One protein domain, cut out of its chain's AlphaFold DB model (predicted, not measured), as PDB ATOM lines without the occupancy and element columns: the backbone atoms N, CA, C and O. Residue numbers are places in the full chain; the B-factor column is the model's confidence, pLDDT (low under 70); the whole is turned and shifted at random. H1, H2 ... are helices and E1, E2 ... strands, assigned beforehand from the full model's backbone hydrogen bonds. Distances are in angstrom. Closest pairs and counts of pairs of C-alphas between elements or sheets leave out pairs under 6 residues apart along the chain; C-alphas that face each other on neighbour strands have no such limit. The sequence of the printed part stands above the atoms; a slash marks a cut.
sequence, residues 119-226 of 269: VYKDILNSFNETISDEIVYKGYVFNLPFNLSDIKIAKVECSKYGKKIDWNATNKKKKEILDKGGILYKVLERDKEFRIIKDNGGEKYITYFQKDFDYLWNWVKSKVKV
ATOM      1  N   VAL A 119      73.181  82.198 129.060       74.50
ATOM      2  CA  VAL A 119      73.794  82.742 127.844       74.50
ATOM      3  C   VAL A 119      75.301  82.482 127.829       74.50
ATOM      4  O   VAL A 119      75.854  82.111 126.799       74.50
ATOM      5  N   TYR A 120      75.989  82.631 128.964       78.31
ATOM      6  CA  TYR A 120      77.416  82.309 129.061       78.31
ATOM      7  C   TYR A 120      77.703  80.826 128.784       78.31
ATOM      8  O   TYR A 120      78.635  80.502 128.046       78.31
ATOM      9  N   LYS A 121      76.904  79.926 129.364       79.75
ATOM     10  CA  LYS A 121      77.013  78.479 129.161       79.75
ATOM     11  C   LYS A 121      76.777  78.117 127.695       79.75
ATOM     12  O   LYS A 121      77.554  77.342 127.144       79.75
ATOM     13  N   ASP A 122      75.771  78.710 127.065       78.25
ATOM     14  CA  ASP A 122      75.445  78.462 125.660       78.25
ATOM     15  C   ASP A 122      76.566  78.943 124.732       78.25
ATOM     16  O   ASP A 122      76.988  78.208 123.839       78.25
ATOM     17  N   ILE A 123      77.131  80.127 125.001       80.31
ATOM     18  CA  ILE A 123      78.301  80.642 124.274       80.31
ATOM     19  C   ILE A 123      79.489  79.683 124.405       80.31
ATOM     20  O   ILE A 123      80.141  79.380 123.405       80.31
ATOM     21  N   LEU A 124      79.787  79.198 125.616       84.69
ATOM     22  CA  LEU A 124      80.897  78.268 125.836       84.69
ATOM     23  C   LEU A 124      80.694  76.936 125.117       84.69
ATOM     24  O   LEU A 124      81.639  76.425 124.517       84.69
ATOM     25  N   ASN A 125      79.491  76.373 125.190       79.12
ATOM     26  CA  ASN A 125      79.179  75.106 124.541       79.12
ATOM     27  C   ASN A 125      79.301  75.242 123.024       79.12
ATOM     28  O   ASN A 125      80.063  74.495 122.419       79.12
ATOM     29  N   SER A 126      78.669  76.261 122.439       84.00
ATOM     30  CA  SER A 126      78.738  76.523 120.998       84.00
ATOM     31  C   SER A 126      80.179  76.747 120.521       84.00
ATOM     32  O   SER A 126      80.595  76.204 119.496       84.00
ATOM     33  N   PHE A 127      80.981  77.489 121.290       86.94
ATOM     34  CA  PHE A 127      82.403  77.688 121.005       86.94
ATOM     35  C   PHE A 127      83.192  76.371 121.038       86.94
ATOM     36  O   PHE A 127      83.961  76.093 120.115       86.94
ATOM     37  N   ASN A 128      83.002  75.562 122.083       85.69
ATOM     38  CA  ASN A 128      83.711  74.294 122.252       85.69
ATOM     39  C   ASN A 128      83.317  73.266 121.188       85.69
ATOM     40  O   ASN A 128      84.195  72.568 120.687       85.69
ATOM     41  N   GLU A 129      82.033  73.180 120.837       85.12
ATOM     42  CA  GLU A 129      81.523  72.320 119.764       85.12
ATOM     43  C   GLU A 129      82.140  72.717 118.426       85.12
ATOM     44  O   GLU A 129      82.803  71.900 117.793       85.12
ATOM     45  N   THR A 130      82.051  74.002 118.068       88.25
ATOM     46  CA  THR A 130      82.603  74.515 116.807       88.25
ATOM     47  C   THR A 130      84.097  74.211 116.697       88.25
ATOM     48  O   THR A 130      84.555  73.667 115.699       88.25
ATOM     49  N   ILE A 131      84.883  74.521 117.733       87.75
ATOM     50  CA  ILE A 131      86.327  74.251 117.715       87.75
ATOM     51  C   ILE A 131      86.619  72.754 117.672       87.75
ATOM     52  O   ILE A 131      87.559  72.340 116.994       87.75
ATOM     53  N   SER A 132      85.838  71.945 118.388       84.56
ATOM     54  CA  SER A 132      86.008  70.494 118.366       84.56
ATOM     55  C   SER A 132      85.784  69.942 116.967       84.56
ATOM     56  O   SER A 132      86.616  69.169 116.499       84.56
ATOM     57  N   ASP A 133      84.748  70.396 116.269       84.62
ATOM     58  CA  ASP A 133      84.454  69.963 114.905       84.62
ATOM     59  C   ASP A 133      85.558  70.370 113.923       84.62
ATOM     60  O   ASP A 133      86.032  69.551 113.132       84.62
ATOM     61  N   GLU A 134      86.035  71.614 114.012       86.06
ATOM     62  CA  GLU A 134      87.150  72.109 113.201       86.06
ATOM     63  C   GLU A 134      88.431  71.280 113.426       86.06
ATOM     64  O   GLU A 134      89.128  70.909 112.479       86.06
ATOM     65  N   ILE A 135      88.754  70.944 114.674       87.31
ATOM     66  CA  ILE A 135      89.970  70.191 115.000       87.31
ATOM     67  C   ILE A 135      89.833  68.703 114.636       87.31
ATOM     68  O   ILE A 135      90.770  68.119 114.091       87.31
ATOM     69  N   VAL A 136      88.690  68.081 114.933       84.19
ATOM     70  CA  VAL A 136      88.481  66.635 114.760       84.19
ATOM     71  C   VAL A 136      88.216  66.277 113.301       84.19
ATOM     72  O   VAL A 136      88.856  65.361 112.787       84.19
ATOM     73  N   TYR A 137      87.312  66.987 112.620       80.81
ATOM     74  CA  TYR A 137      86.908  66.627 111.256       80.81
ATOM     75  C   TYR A 137      87.789  67.255 110.183       80.81
ATOM     76  O   TYR A 137      88.052  66.621 109.163       80.81
ATOM     77  N   LYS A 138      88.267  68.487 110.401       80.12
ATOM     78  CA  LYS A 138      89.095  69.205 109.415       80.12
ATOM     79  C   LYS A 138      90.589  69.152 109.736       80.12
ATOM     80  O   LYS A 138      91.401  69.625 108.945       80.12
ATOM     81  N   GLY A 139      90.966  68.555 110.870       83.94
ATOM     82  CA  GLY A 139      92.364  68.385 111.270       83.94
ATOM     83  C   GLY A 139      93.058  69.692 111.654       83.94
ATOM     84  O   GLY A 139      94.288  69.768 111.603       83.94
ATOM     85  N   TYR A 140      92.301  70.735 112.011       88.94
ATOM     86  CA  TYR A 140      92.884  72.026 112.353       88.94
ATOM     87  C   TYR A 140      93.664  72.003 113.671       88.94
ATOM     88  O   TYR A 140      93.430  71.206 114.579       88.94
ATOM     89  N   VAL A 141      94.606  72.941 113.774       89.19
ATOM     90  CA  VAL A 141      95.324  73.256 115.009       89.19
ATOM     91  C   VAL A 141      94.756  74.563 115.541       89.19
ATOM     92  O   VAL A 141      94.894  75.607 114.905       89.19
ATOM     93  N   PHE A 142      94.122  74.516 116.707       88.75
ATOM     94  CA  PHE A 142      93.565  75.706 117.328       88.75
ATOM     95  C   PHE A 142      94.604  76.383 118.216       88.75
ATOM     96  O   PHE A 142      95.057  75.813 119.206       88.75
ATOM     97  N   ASN A 143      94.970  77.616 117.871       90.00
ATOM     98  CA  ASN A 143      95.839  78.441 118.698       90.00
ATOM     99  C   ASN A 143      95.014  79.109 119.805       90.00
ATOM    100  O   ASN A 143      94.165  79.961 119.532       90.00
ATOM    101  N   LEU A 144      95.260  78.722 121.057       83.56
ATOM    102  CA  LEU A 144      94.640  79.373 122.199       83.56
ATOM    103  C   LEU A 144      95.208  80.788 122.356       83.56
ATOM    104  O   LEU A 144      96.431  80.981 122.340       83.56
ATOM    105  N   PRO A 145      94.342  81.780 122.598       78.56
ATOM    106  CA  PRO A 145      94.786  83.146 122.801       78.56
ATOM    107  C   PRO A 145      95.568  83.292 124.125       78.56
ATOM    108  O   PRO A 145      95.609  82.387 124.958       78.56
ATOM    109  N   PHE A 146      96.204  84.450 124.336       76.94
ATOM    110  CA  PHE A 146      97.001  84.766 125.545       76.94
ATOM    111  C   PHE A 146      98.218  83.872 125.759       76.94
ATOM    112  O   PHE A 146      98.593  83.582 126.892       76.94
ATOM    113  N   ASN A 147      98.856  83.453 124.664       77.62
ATOM    114  CA  ASN A 147     100.022  82.573 124.695       77.62
ATOM    115  C   ASN A 147      99.758  81.258 125.443       77.62
ATOM    116  O   ASN A 147     100.684  80.671 126.004       77.62
ATOM    117  N   LEU A 148      98.508  80.785 125.440       79.94
ATOM    118  CA  LEU A 148      98.135  79.492 126.002       79.94
ATOM    119  C   LEU A 148      98.433  78.333 125.038       79.94
ATOM    120  O   LEU A 148      98.108  77.199 125.357       79.94
ATOM    121  N   SER A 149      99.148  78.580 123.935       87.81
ATOM    122  CA  SER A 149      99.631  77.573 122.979       87.81
ATOM    123  C   SER A 149      98.524  76.869 122.183       87.81
ATOM    124  O   SER A 149      97.393  77.325 122.133       87.81
ATOM    125  N   ASP A 150      98.859  75.773 121.513       91.00
ATOM    126  CA  ASP A 150      98.026  75.117 120.516       91.00
ATOM    127  C   ASP A 150      97.336  73.870 121.071       91.00
ATOM    128  O   ASP A 150      97.959  73.061 121.767       91.00
ATOM    129  N   ILE A 151      96.081  73.663 120.682       90.69
ATOM    130  CA  ILE A 151      95.352  72.405 120.830       90.69
ATOM    131  C   ILE A 151      95.225  71.748 119.453       90.69
ATOM    132  O   ILE A 151      94.885  72.400 118.468       90.69
ATOM    133  N   LYS A 152      95.485  70.441 119.386       90.62
ATOM    134  CA  LYS A 152      95.308  69.623 118.179       90.62
ATOM    135  C   LYS A 152      94.984  68.175 118.525       90.62
ATOM    136  O   LYS A 152      95.228  67.749 119.653       90.62
ATOM    137  N   ILE A 153      94.551  67.394 117.541       91.88
ATOM    138  CA  ILE A 153      94.613  65.932 117.631       91.88
ATOM    139  C   ILE A 153      96.028  65.467 117.277       91.88
ATOM    140  O   ILE A 153      96.599  65.864 116.262       91.88
ATOM    141  N   ALA A 154      96.614  64.634 118.132       88.31
ATOM    142  CA  ALA A 154      97.881  63.967 117.870       88.31
ATOM    143  C   ALA A 154      97.661  62.465 117.706       88.31
ATOM    144  O   ALA A 154      96.985  61.837 118.520       88.31
ATOM    145  N   LYS A 155      98.288  61.895 116.677       88.38
ATOM    146  CA  LYS A 155      98.460  60.451 116.540       88.38
ATOM    147  C   LYS A 155      99.587  60.019 117.476       88.38
ATOM    148  O   LYS A 155     100.713  60.489 117.329       88.38
ATOM    149  N   VAL A 156      99.278  59.168 118.443       83.62
ATOM    150  CA  VAL A 156     100.229  58.677 119.443       83.62
ATOM    151  C   VAL A 156     100.315  57.166 119.318       83.62
ATOM    152  O   VAL A 156      99.291  56.489 119.306       83.62
ATOM    153  N   GLU A 157     101.530  56.632 119.224       79.50
ATOM    154  CA  GLU A 157     101.735  55.185 119.236       79.50
ATOM    155  C   GLU A 157     101.312  54.602 120.585       79.50
ATOM    156  O   GLU A 157     101.648  55.116 121.659       79.50
ATOM    157  N   CYS A 158     100.564  53.507 120.532       71.00
ATOM    158  CA  CYS A 158     100.239  52.758 121.729       71.00
ATOM    159  C   CYS A 158     101.528  52.150 122.290       71.00
ATOM    160  O   CYS A 158     102.305  51.528 121.568       71.00
ATOM    161  N   SER A 159     101.765  52.317 123.594       66.25
ATOM    162  CA  SER A 159     102.927  51.709 124.246       66.25
ATOM    163  C   SER A 159     102.952  50.198 123.998       66.25
ATOM    164  O   SER A 159     102.012  49.488 124.357       66.25
ATOM    165  N   LYS A 160     104.068  49.702 123.451       60.22
ATOM    166  CA  LYS A 160     104.324  48.262 123.263       60.22
ATOM    167  C   LYS A 160     104.403  47.500 124.593       60.22
ATOM    168  O   LYS A 160     104.247  46.282 124.614       60.22
ATOM    169  N   TYR A 161     104.618  48.210 125.703       60.44
ATOM    170  CA  TYR A 161     104.922  47.637 127.018       60.44
ATOM    171  C   TYR A 161     103.720  47.553 127.969       60.44
ATOM    172  O   TYR A 161     103.881  47.322 129.163       60.44
ATOM    173  N   GLY A 162     102.498  47.698 127.460       62.31
ATOM    174  CA  GLY A 162     101.301  47.504 128.269       62.31
ATOM    175  C   GLY A 162     100.072  47.411 127.390       62.31
ATOM    176  O   GLY A 162      99.550  48.429 126.944       62.31
ATOM    177  N   LYS A 163      99.601  46.185 127.144       68.38
ATOM    178  CA  LYS A 163      98.334  45.957 126.446       68.38
ATOM    179  C   LYS A 163      97.227  46.682 127.221       68.38
ATOM    180  O   LYS A 163      96.919  46.305 128.351       68.38
ATOM    181  N   LYS A 164      96.644  47.738 126.646       73.88
ATOM    182  CA  LYS A 164      95.506  48.440 127.258       73.88
ATOM    183  C   LYS A 164      94.260  47.572 127.116       73.88
ATOM    184  O   LYS A 164      93.963  47.107 126.017       73.88
ATOM    185  N   ILE A 165      93.553  47.345 128.220       80.56
ATOM    186  CA  ILE A 165      92.295  46.591 128.218       80.56
ATOM    187  C   ILE A 165      91.240  47.407 127.468       80.56
ATOM    188  O   ILE A 165      91.006  48.571 127.793       80.56
ATOM    189  N   ASP A 166      90.594  46.785 126.487       84.56
ATOM    190  CA  ASP A 166      89.384  47.305 125.862       84.56
ATOM    191  C   ASP A 166      88.186  46.857 126.703       84.56
ATOM    192  O   ASP A 166      87.713  45.721 126.597       84.56
ATOM    193  N   TRP A 167      87.717  47.740 127.586       84.12
ATOM    194  CA  TRP A 167      86.588  47.449 128.468       84.12
ATOM    195  C   TRP A 167      85.284  47.217 127.705       84.12
ATOM    196  O   TRP A 167      84.464  46.424 128.162       84.12
ATOM    197  N   ASN A 168      85.094  47.845 126.542       85.06
ATOM    198  CA  ASN A 168      83.872  47.681 125.763       85.06
ATOM    199  C   ASN A 168      83.815  46.275 125.143       85.06
ATOM    200  O   ASN A 168      82.856  45.531 125.358       85.06
ATOM    201  N   ALA A 169      84.896  45.858 124.477       86.31
ATOM    202  CA  ALA A 169      85.020  44.502 123.938       86.31
ATOM    203  C   ALA A 169      85.008  43.433 125.048       86.31
ATOM    204  O   ALA A 169      84.350  42.400 124.919       86.31
ATOM    205  N   THR A 170      85.677  43.708 126.173       91.25
ATOM    206  CA  THR A 170      85.691  42.830 127.354       91.25
ATOM    207  C   THR A 170      84.288  42.623 127.923       91.25
ATOM    208  O   THR A 170      83.908  41.489 128.213       91.25
ATOM    209  N   ASN A 171      83.492  43.688 128.055       91.50
ATOM    210  CA  ASN A 171      82.125  43.604 128.572       91.50
ATOM    211  C   ASN A 171      81.201  42.833 127.624       91.50
ATOM    212  O   ASN A 171      80.401  42.019 128.088       91.50
ATOM    213  N   LYS A 172      81.345  43.029 126.308       93.56
ATOM    214  CA  LYS A 172      80.589  42.271 125.306       93.56
ATOM    215  C   LYS A 172      80.894  40.773 125.392       93.56
ATOM    216  O   LYS A 172      79.978  39.972 125.543       93.56
ATOM    217  N   LYS A 173      82.178  40.404 125.416       92.12
ATOM    218  CA  LYS A 173      82.616  39.005 125.534       92.12
ATOM    219  C   LYS A 173      82.190  38.368 126.857       92.12
ATOM    220  O   LYS A 173      81.773  37.216 126.889       92.12
ATOM    221  N   LYS A 174      82.252  39.125 127.955       93.81
ATOM    222  CA  LYS A 174      81.758  38.687 129.267       93.81
ATOM    223  C   LYS A 174      80.272  38.328 129.208       93.81
ATOM    224  O   LYS A 174      79.881  37.303 129.756       93.81
ATOM    225  N   LYS A 175      79.466  39.158 128.540       94.06
ATOM    226  CA  LYS A 175      78.036  38.912 128.351       94.06
ATOM    227  C   LYS A 175      77.788  37.665 127.499       94.06
ATOM    228  O   LYS A 175      77.047  36.798 127.927       94.06
ATOM    229  N   GLU A 176      78.486  37.520 126.374       94.19
ATOM    230  CA  GLU A 176      78.368  36.343 125.498       94.19
ATOM    231  C   GLU A 176      78.680  35.017 126.214       94.19
ATOM    232  O   GLU A 176      78.018  34.015 125.958       94.19
ATOM    233  N   ILE A 177      79.674  34.998 127.110       92.94
ATOM    234  CA  ILE A 177      80.015  33.803 127.902       92.94
ATOM    235  C   ILE A 177      78.888  33.468 128.882       92.94
ATOM    236  O   ILE A 177      78.490  32.311 128.982       92.94
ATOM    237  N   LEU A 178      78.347  34.473 129.576       93.00
ATOM    238  CA  LEU A 178      77.248  34.276 130.523       93.00
ATOM    239  C   LEU A 178      75.956  33.838 129.820       93.00
ATOM    240  O   LEU A 178      75.288  32.930 130.304       93.00
ATOM    241  N   ASP A 179      75.646  34.420 128.660       94.56
ATOM    242  CA  ASP A 179      74.456  34.085 127.864       94.56
ATOM    243  C   ASP A 179      74.503  32.632 127.347       94.56
ATOM    244  O   ASP A 179      73.465  32.000 127.163       94.56
ATOM    245  N   LYS A 180      75.704  32.064 127.161       93.38
ATOM    246  CA  LYS A 180      75.919  30.647 126.809       93.38
ATOM    247  C   LYS A 180      75.939  29.702 128.020       93.38
ATOM    248  O   LYS A 180      76.167  28.508 127.845       93.38
ATOM    249  N   GLY A 181      75.744  30.216 129.236       91.06
ATOM    250  CA  GLY A 181      75.866  29.446 130.479       91.06
ATOM    251  C   GLY A 181      77.312  29.121 130.880       91.06
ATOM    252  O   GLY A 181      77.537  28.260 131.727       91.06
ATOM    253  N   GLY A 182      78.297  29.787 130.274       89.94
ATOM    254  CA  GLY A 182      79.715  29.597 130.561       89.94
ATOM    255  C   GLY A 182      80.163  30.277 131.859       89.94
ATOM    256  O   GLY A 182      79.565  31.241 132.344       89.94
ATOM    257  N   ILE A 183      81.270  29.791 132.420       92.12
ATOM    258  CA  ILE A 183      81.867  30.320 133.651       92.12
ATOM    259  C   ILE A 183      83.004  31.274 133.279       92.12
ATOM    260  O   ILE A 183      83.886  30.931 132.496       92.12
ATOM    261  N   LEU A 184      83.023  32.476 133.855       93.00
ATOM    262  CA  LEU A 184      84.075  33.466 133.600       93.00
ATOM    263  C   LEU A 184      85.384  33.097 134.298       93.00
ATOM    264  O   LEU A 184      85.374  32.767 135.484       93.00
ATOM    265  N   TYR A 185      86.516  33.255 133.607       93.19
ATOM    266  CA  TYR A 185      87.840  33.023 134.188       93.19
ATOM    267  C   TYR A 185      88.093  33.888 135.428       93.19
ATOM    268  O   TYR A 185      88.017  35.122 135.376       93.19
ATOM    269  N   LYS A 186      88.458  33.245 136.538       91.12
ATOM    270  CA  LYS A 186      88.850  33.880 137.795       91.12
ATOM    271  C   LYS A 186      89.977  33.083 138.444       91.12
ATOM    272  O   LYS A 186      89.860  31.880 138.659       91.12
ATOM    273  N   VAL A 187      91.047  33.783 138.810       90.75
ATOM    274  CA  VAL A 187      92.120  33.227 139.642       90.75
ATOM    275  C   VAL A 187      91.599  33.087 141.071       90.75
ATOM    276  O   VAL A 187      91.073  34.056 141.622       90.75
ATOM    277  N   LEU A 188      91.729  31.894 141.645       91.06
ATOM    278  CA  LEU A 188      91.272  31.584 142.998       91.06
ATOM    279  C   LEU A 188      92.408  31.744 144.011       91.06
ATOM    280  O   LEU A 188      92.199  32.341 145.060       91.06
ATOM    281  N   GLU A 189      93.610  31.271 143.674       90.12
ATOM    282  CA  GLU A 189      94.754  31.249 144.592       90.12
ATOM    283  C   GLU A 189      96.057  31.642 143.885       90.12
ATOM    284  O   GLU A 189      96.287  31.311 142.714       90.12
ATOM    285  N   ARG A 190      96.926  32.346 144.620       92.12
ATOM    286  CA  ARG A 190      98.277  32.728 144.194       92.12
ATOM    287  C   ARG A 190      99.296  32.417 145.285       92.12
ATOM    288  O   ARG A 190      98.951  32.442 146.464       92.12
ATOM    289  N   ASP A 191     100.536  32.153 144.889       90.31
ATOM    290  CA  ASP A 191     101.650  31.954 145.822       90.31
ATOM    291  C   ASP A 191     102.220  33.289 146.345       90.31
ATOM    292  O   ASP A 191     101.776  34.381 145.975       90.31
ATOM    293  N   LYS A 192     103.238  33.198 147.214       88.31
ATOM    294  CA  LYS A 192     103.971  34.354 147.763       88.31
ATOM    295  C   LYS A 192     104.712  35.174 146.693       88.31
ATOM    296  O   LYS A 192     105.105  36.302 146.968       88.31
ATOM    297  N   GLU A 193     104.876  34.632 145.489       90.12
ATOM    298  CA  GLU A 193     105.531  35.259 144.336       90.12
ATOM    299  C   GLU A 193     104.513  35.702 143.263       90.12
ATOM    300  O   GLU A 193     104.886  36.042 142.140       90.12
ATOM    301  N   PHE A 194     103.217  35.731 143.607       79.44
ATOM    302  CA  PHE A 194     102.087  36.102 142.750       79.44
ATOM    303  C   PHE A 194     101.842  35.206 141.522       79.44
ATOM    304  O   PHE A 194     101.065  35.590 140.636       79.44
ATOM    305  N   ARG A 195     102.415  34.003 141.456       86.88
ATOM    306  CA  ARG A 195     102.111  33.008 140.416       86.88
ATOM    307  C   ARG A 195     100.744  32.382 140.683       86.88
ATOM    308  O   ARG A 195     100.294  32.302 141.823       86.88
ATOM    309  N   ILE A 196     100.047  31.982 139.623       87.88
ATOM    310  CA  ILE A 196      98.714  31.372 139.726       87.88
ATOM    311  C   ILE A 196      98.884  29.915 140.161       87.88
ATOM    312  O   ILE A 196      99.498  29.141 139.433       87.88
ATOM    313  N   ILE A 197      98.336  29.559 141.325       89.38
ATOM    314  CA  ILE A 197      98.309  28.173 141.820       89.38
ATOM    315  C   ILE A 197      97.032  27.484 141.342       89.38
ATOM    316  O   ILE A 197      97.056  26.340 140.899       89.38
ATOM    317  N   LYS A 198      95.903  28.196 141.439       90.31
ATOM    318  CA  LYS A 198      94.580  27.650 141.154       90.31
ATOM    319  C   LYS A 198      93.689  28.704 140.521       90.31
ATOM    320  O   LYS A 198      93.621  29.848 140.981       90.31
ATOM    321  N   ASP A 199      92.961  28.301 139.497       91.56
ATOM    322  CA  ASP A 199      91.884  29.076 138.902       91.56
ATOM    323  C   ASP A 199      90.611  28.231 138.808       91.56
ATOM    324  O   ASP A 199      90.578  27.064 139.200       91.56
ATOM    325  N   ASN A 200      89.524  28.863 138.383       91.00
ATOM    326  CA  ASN A 200      88.228  28.213 138.247       91.00
ATOM    327  C   ASN A 200      88.015  27.543 136.877       91.00
ATOM    328  O   ASN A 200      86.876  27.200 136.569       91.00
ATOM    329  N   GLY A 201      89.051  27.435 136.032       87.88
ATOM    330  CA  GLY A 201      88.948  26.865 134.683       87.88
ATOM    331  C   GLY A 201      88.023  27.617 133.713       87.88
ATOM    332  O   GLY A 201      87.706  27.090 132.652       87.88
ATOM    333  N   GLY A 202      87.562  28.823 134.063       90.44
ATOM    334  CA  GLY A 202      86.599  29.575 133.258       90.44
ATOM    335  C   GLY A 202      87.183  30.180 131.975       90.44
ATOM    336  O   GLY A 202      88.393  30.232 131.756       90.44
ATOM    337  N   GLU A 203      86.319  30.722 131.122       89.88
ATOM    338  CA  GLU A 203      86.717  31.332 129.853       89.88
ATOM    339  C   GLU A 203      87.322  32.734 130.034       89.88
ATOM    340  O   GLU A 203      86.772  33.609 130.717       89.88
ATOM    341  N   LYS A 204      88.475  32.983 129.394       91.81
ATOM    342  CA  LYS A 204      89.156  34.288 129.422       91.81
ATOM    343  C   LYS A 204      88.389  35.314 128.584       91.81
ATOM    344  O   LYS A 204      88.268  35.187 127.366       91.81
ATOM    345  N   TYR A 205      87.949  36.385 129.236       90.88
ATOM    346  CA  TYR A 205      87.086  37.408 128.634       90.88
ATOM    347  C   TYR A 205      87.763  38.777 128.447       90.88
ATOM    348  O   TYR A 205      87.250  39.610 127.702       90.88
ATOM    349  N   ILE A 206      88.921  39.013 129.078       89.50
ATOM    350  CA  ILE A 206      89.668  40.275 128.950       89.50
ATOM    351  C   ILE A 206      90.196  40.411 127.521       89.50
ATOM    352  O   ILE A 206      90.980  39.585 127.052       89.50
ATOM    353  N   THR A 207      89.769  41.477 126.853       86.62
ATOM    354  CA  THR A 207      90.192  41.847 125.503       86.62
ATOM    355  C   THR A 207      91.068  43.093 125.578       86.62
ATOM    356  O   THR A 207      90.857  43.959 126.424       86.62
ATOM    357  N   TYR A 208      92.072  43.179 124.712       83.12
ATOM    358  CA  TYR A 208      93.010  44.298 124.664       83.12
ATOM    359  C   TYR A 208      92.880  45.038 123.337       83.12
ATOM    360  O   TYR A 208      92.601  44.416 122.313       83.12
ATOM    361  N   PHE A 209      93.127  46.348 123.346       71.62
ATOM    362  CA  PHE A 209      93.207  47.126 122.114       71.62
ATOM    363  C   PHE A 209      94.345  46.603 121.231       71.62
ATOM    364  O   PHE A 209      95.480  46.466 121.686       71.62
ATOM    365  N   GLN A 210      94.029  46.324 119.966       68.19
ATOM    366  CA  GLN A 210      94.986  45.865 118.951       68.19
ATOM    367  C   GLN A 210      95.549  47.003 118.089       68.19
ATOM    368  O   GLN A 210      96.348  46.752 117.197       68.19
ATOM    369  N   LYS A 211      95.106  48.248 118.301       68.69
ATOM    370  CA  LYS A 211      95.515  49.379 117.464       68.69
ATOM    371  C   LYS A 211      96.944  49.809 117.792       68.69
ATOM    372  O   LYS A 211      97.245  50.096 118.950       68.69
ATOM    373  N   ASP A 212      97.769  49.951 116.759       74.81
ATOM    374  CA  ASP A 212      99.152  50.434 116.877       74.81
ATOM    375  C   ASP A 212      99.234  51.905 117.314       74.81
ATOM    376  O   ASP A 212     100.238  52.349 117.871       74.81
ATOM    377  N   PHE A 213      98.166  52.673 117.087       78.44
ATOM    378  CA  PHE A 213      98.094  54.089 117.418       78.44
ATOM    379  C   PHE A 213      96.705  54.505 117.898       78.44
ATOM    380  O   PHE A 213      95.692  53.881 117.570       78.44
ATOM    381  N   ASP A 214      96.676  55.614 118.630       79.62
ATOM    382  CA  ASP A 214      95.474  56.285 119.105       79.62
ATOM    383  C   ASP A 214      95.503  57.772 118.725       79.62
ATOM    384  O   ASP A 214      96.573  58.351 118.512       79.62
ATOM    385  N   TYR A 215      94.329  58.392 118.634       84.88
ATOM    386  CA  TYR A 215      94.188  59.824 118.390       84.88
ATOM    387  C   TYR A 215      93.758  60.505 119.680       84.88
ATOM    388  O   TYR A 215      92.678  60.249 120.204       84.88
ATOM    389  N   LEU A 216      94.612  61.381 120.199       83.69
ATOM    390  CA  LEU A 216      94.391  62.036 121.480       83.69
ATOM    391  C   LEU A 216      94.393  63.547 121.312       83.69
ATOM    392  O   LEU A 216      95.195  64.107 120.561       83.69
ATOM    393  N   TRP A 217      93.538  64.210 122.087       85.88
ATOM    394  CA  TRP A 217      93.652  65.641 122.319       85.88
ATOM    395  C   TRP A 217      95.021  65.954 122.915       85.88
ATOM    396  O   TRP A 217      95.386  65.463 123.985       85.88
ATOM    397  N   ASN A 218      95.784  66.780 122.212       88.69
ATOM    398  CA  ASN A 218      97.111  67.195 122.615       88.69
ATOM    399  C   ASN A 218      97.170  68.714 122.721       88.69
ATOM    400  O   ASN A 218      97.084  69.435 121.727       88.69
ATOM    401  N   TRP A 219      97.372  69.182 123.946       90.69
ATOM    402  CA  TRP A 219      97.705  70.567 124.221       90.69
ATOM    403  C   TRP A 219      99.226  70.726 124.260       90.69
ATOM    404  O   TRP A 219      99.905  70.179 125.133       90.69
ATOM    405  N   VAL A 220      99.769  71.499 123.322       87.00
ATOM    406  CA  VAL A 220     101.213  71.679 123.124       87.00
ATOM    407  C   VAL A 220     101.778  72.645 124.170       87.00
ATOM    408  O   VAL A 220     102.175  73.767 123.871       87.00
ATOM    409  N   LYS A 221     101.840  72.229 125.436       81.06
ATOM    410  CA  LYS A 221     102.220  73.097 126.569       81.06
ATOM    411  C   LYS A 221     103.600  73.759 126.441       81.06
ATOM    412  O   LYS A 221     103.842  74.778 127.075       81.06
ATOM    413  N   SER A 222     104.495  73.215 125.616       78.19
ATOM    414  CA  SER A 222     105.848  73.749 125.408       78.19
ATOM    415  C   SER A 222     105.886  75.161 124.820       78.19
ATOM    416  O   SER A 222     106.864  75.866 125.045       78.19
ATOM    417  N   LYS A 223     104.844  75.604 124.100       76.44
ATOM    418  CA  LYS A 223     104.784  76.979 123.567       76.44
ATOM    419  C   LYS A 223     104.076  77.966 124.497       76.44
ATOM    420  O   LYS A 223     103.899  79.123 124.122       76.44
ATOM    421  N   VAL A 224     103.660  77.532 125.691       80.62
ATOM    422  CA  VAL A 224     103.003  78.424 126.648       80.62
ATOM    423  C   VAL A 224     104.020  79.430 127.178       80.62
ATOM    424  O   VAL A 224     105.041  79.049 127.751       80.62
ATOM    425  N   LYS A 225     103.729  80.724 127.022       71.31
ATOM    426  CA  LYS A 225     104.541  81.801 127.604       71.31
ATOM    427  C   LYS A 225     103.814  82.385 128.804       71.31
ATOM    428  O   LYS A 225     102.966  83.260 128.657       71.31
ATOM    429  N   VAL A 226     104.156  81.901 129.997       66.00
ATOM    430  CA  VAL A 226     103.701  82.512 131.252       66.00
ATOM    431  C   VAL A 226     104.675  83.629 131.619       66.00
ATOM    432  O   VAL A 226     105.858  83.370 131.853       66.00
TER     433      VAL A 226
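This is residues 119 to 226 of the 269 residues of an uncharacterized protein of Rickettsiales bacterium (UniProt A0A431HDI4). This is a long, thin, open model with few contacts between its parts: at one end is a two-stranded antiparallel ribbon of E1 and E4 with the second part of H1 near it, at the far end is the small hairpin of E2 and E3, and H2 lies along the length between the ribbon and the hairpin, apart from E3 and E4. Two strands of chain without named elements join the lobes, residues 158 to 166 going out and the later part of residues 200 to 212 coming back past H2, while residues 119 to 130 of H1 stick out. The printed part has 108 residues with two named helices and four named strands, in the order H1, E1, H2, E2, E3, E4, and both two-stranded sheets are antiparallel. The class is mixed, helices and strands. The whole is extended, with a radius of gyration of the C-alphas of 22.2 A and spans of 59 by 34 by 26 A.

H1, residues 119 to 137, begins at C-alpha 119 at (73.794, 82.742, 127.844) and is 26.6 A long. E1, residues 150 to 157, is 20.3 A long and bends by 57 degrees at residue 153. H2, residues 167 to 179, is 18.1 A long and begins at C-alpha 167 at (86.588, 47.449, 128.468). E2 is residues 187 to 190 and E3 is residues 196 to 199. E4, residues 213 to 219, is 17.8 A long and ends at C-alpha 219 at (97.705, 70.567, 124.221).

E1 and E4 are antiparallel neighbours, with 157 degrees between their directions; N 154 and O 216 are 2.9 A apart and N 214 and O 156 are 2.8 A apart, both within hydrogen-bond range. Residues 142 to 143 make a short antiparallel pairing with residues 150 to 151 of E1. H1 and E1 have 3 pairs of C-alphas within 8 A, the closest those of Ile 135 and Lys 152 at 6.2 A. H1 and E4 are apart. E2 and E3 form a hairpin across a tight link, with N 188 and O 198 2.9 A apart, within hydrogen-bond range. H2 is apart from H1, E3 and E4. In H1 and H2 every O i to N i+4 pair is within hydrogen-bond range.

The two C-alphas farthest apart are those of Val 119 and Ile 197, at 61.4 A. The printed part has no cut. The links H1 to E1, 12 residues, and E3 to E4, 13 residues, are long. The mean pLDDT of the printed part is 84.5; residues 159 to 163, residues 210 to 211 and residue 226 are under 70.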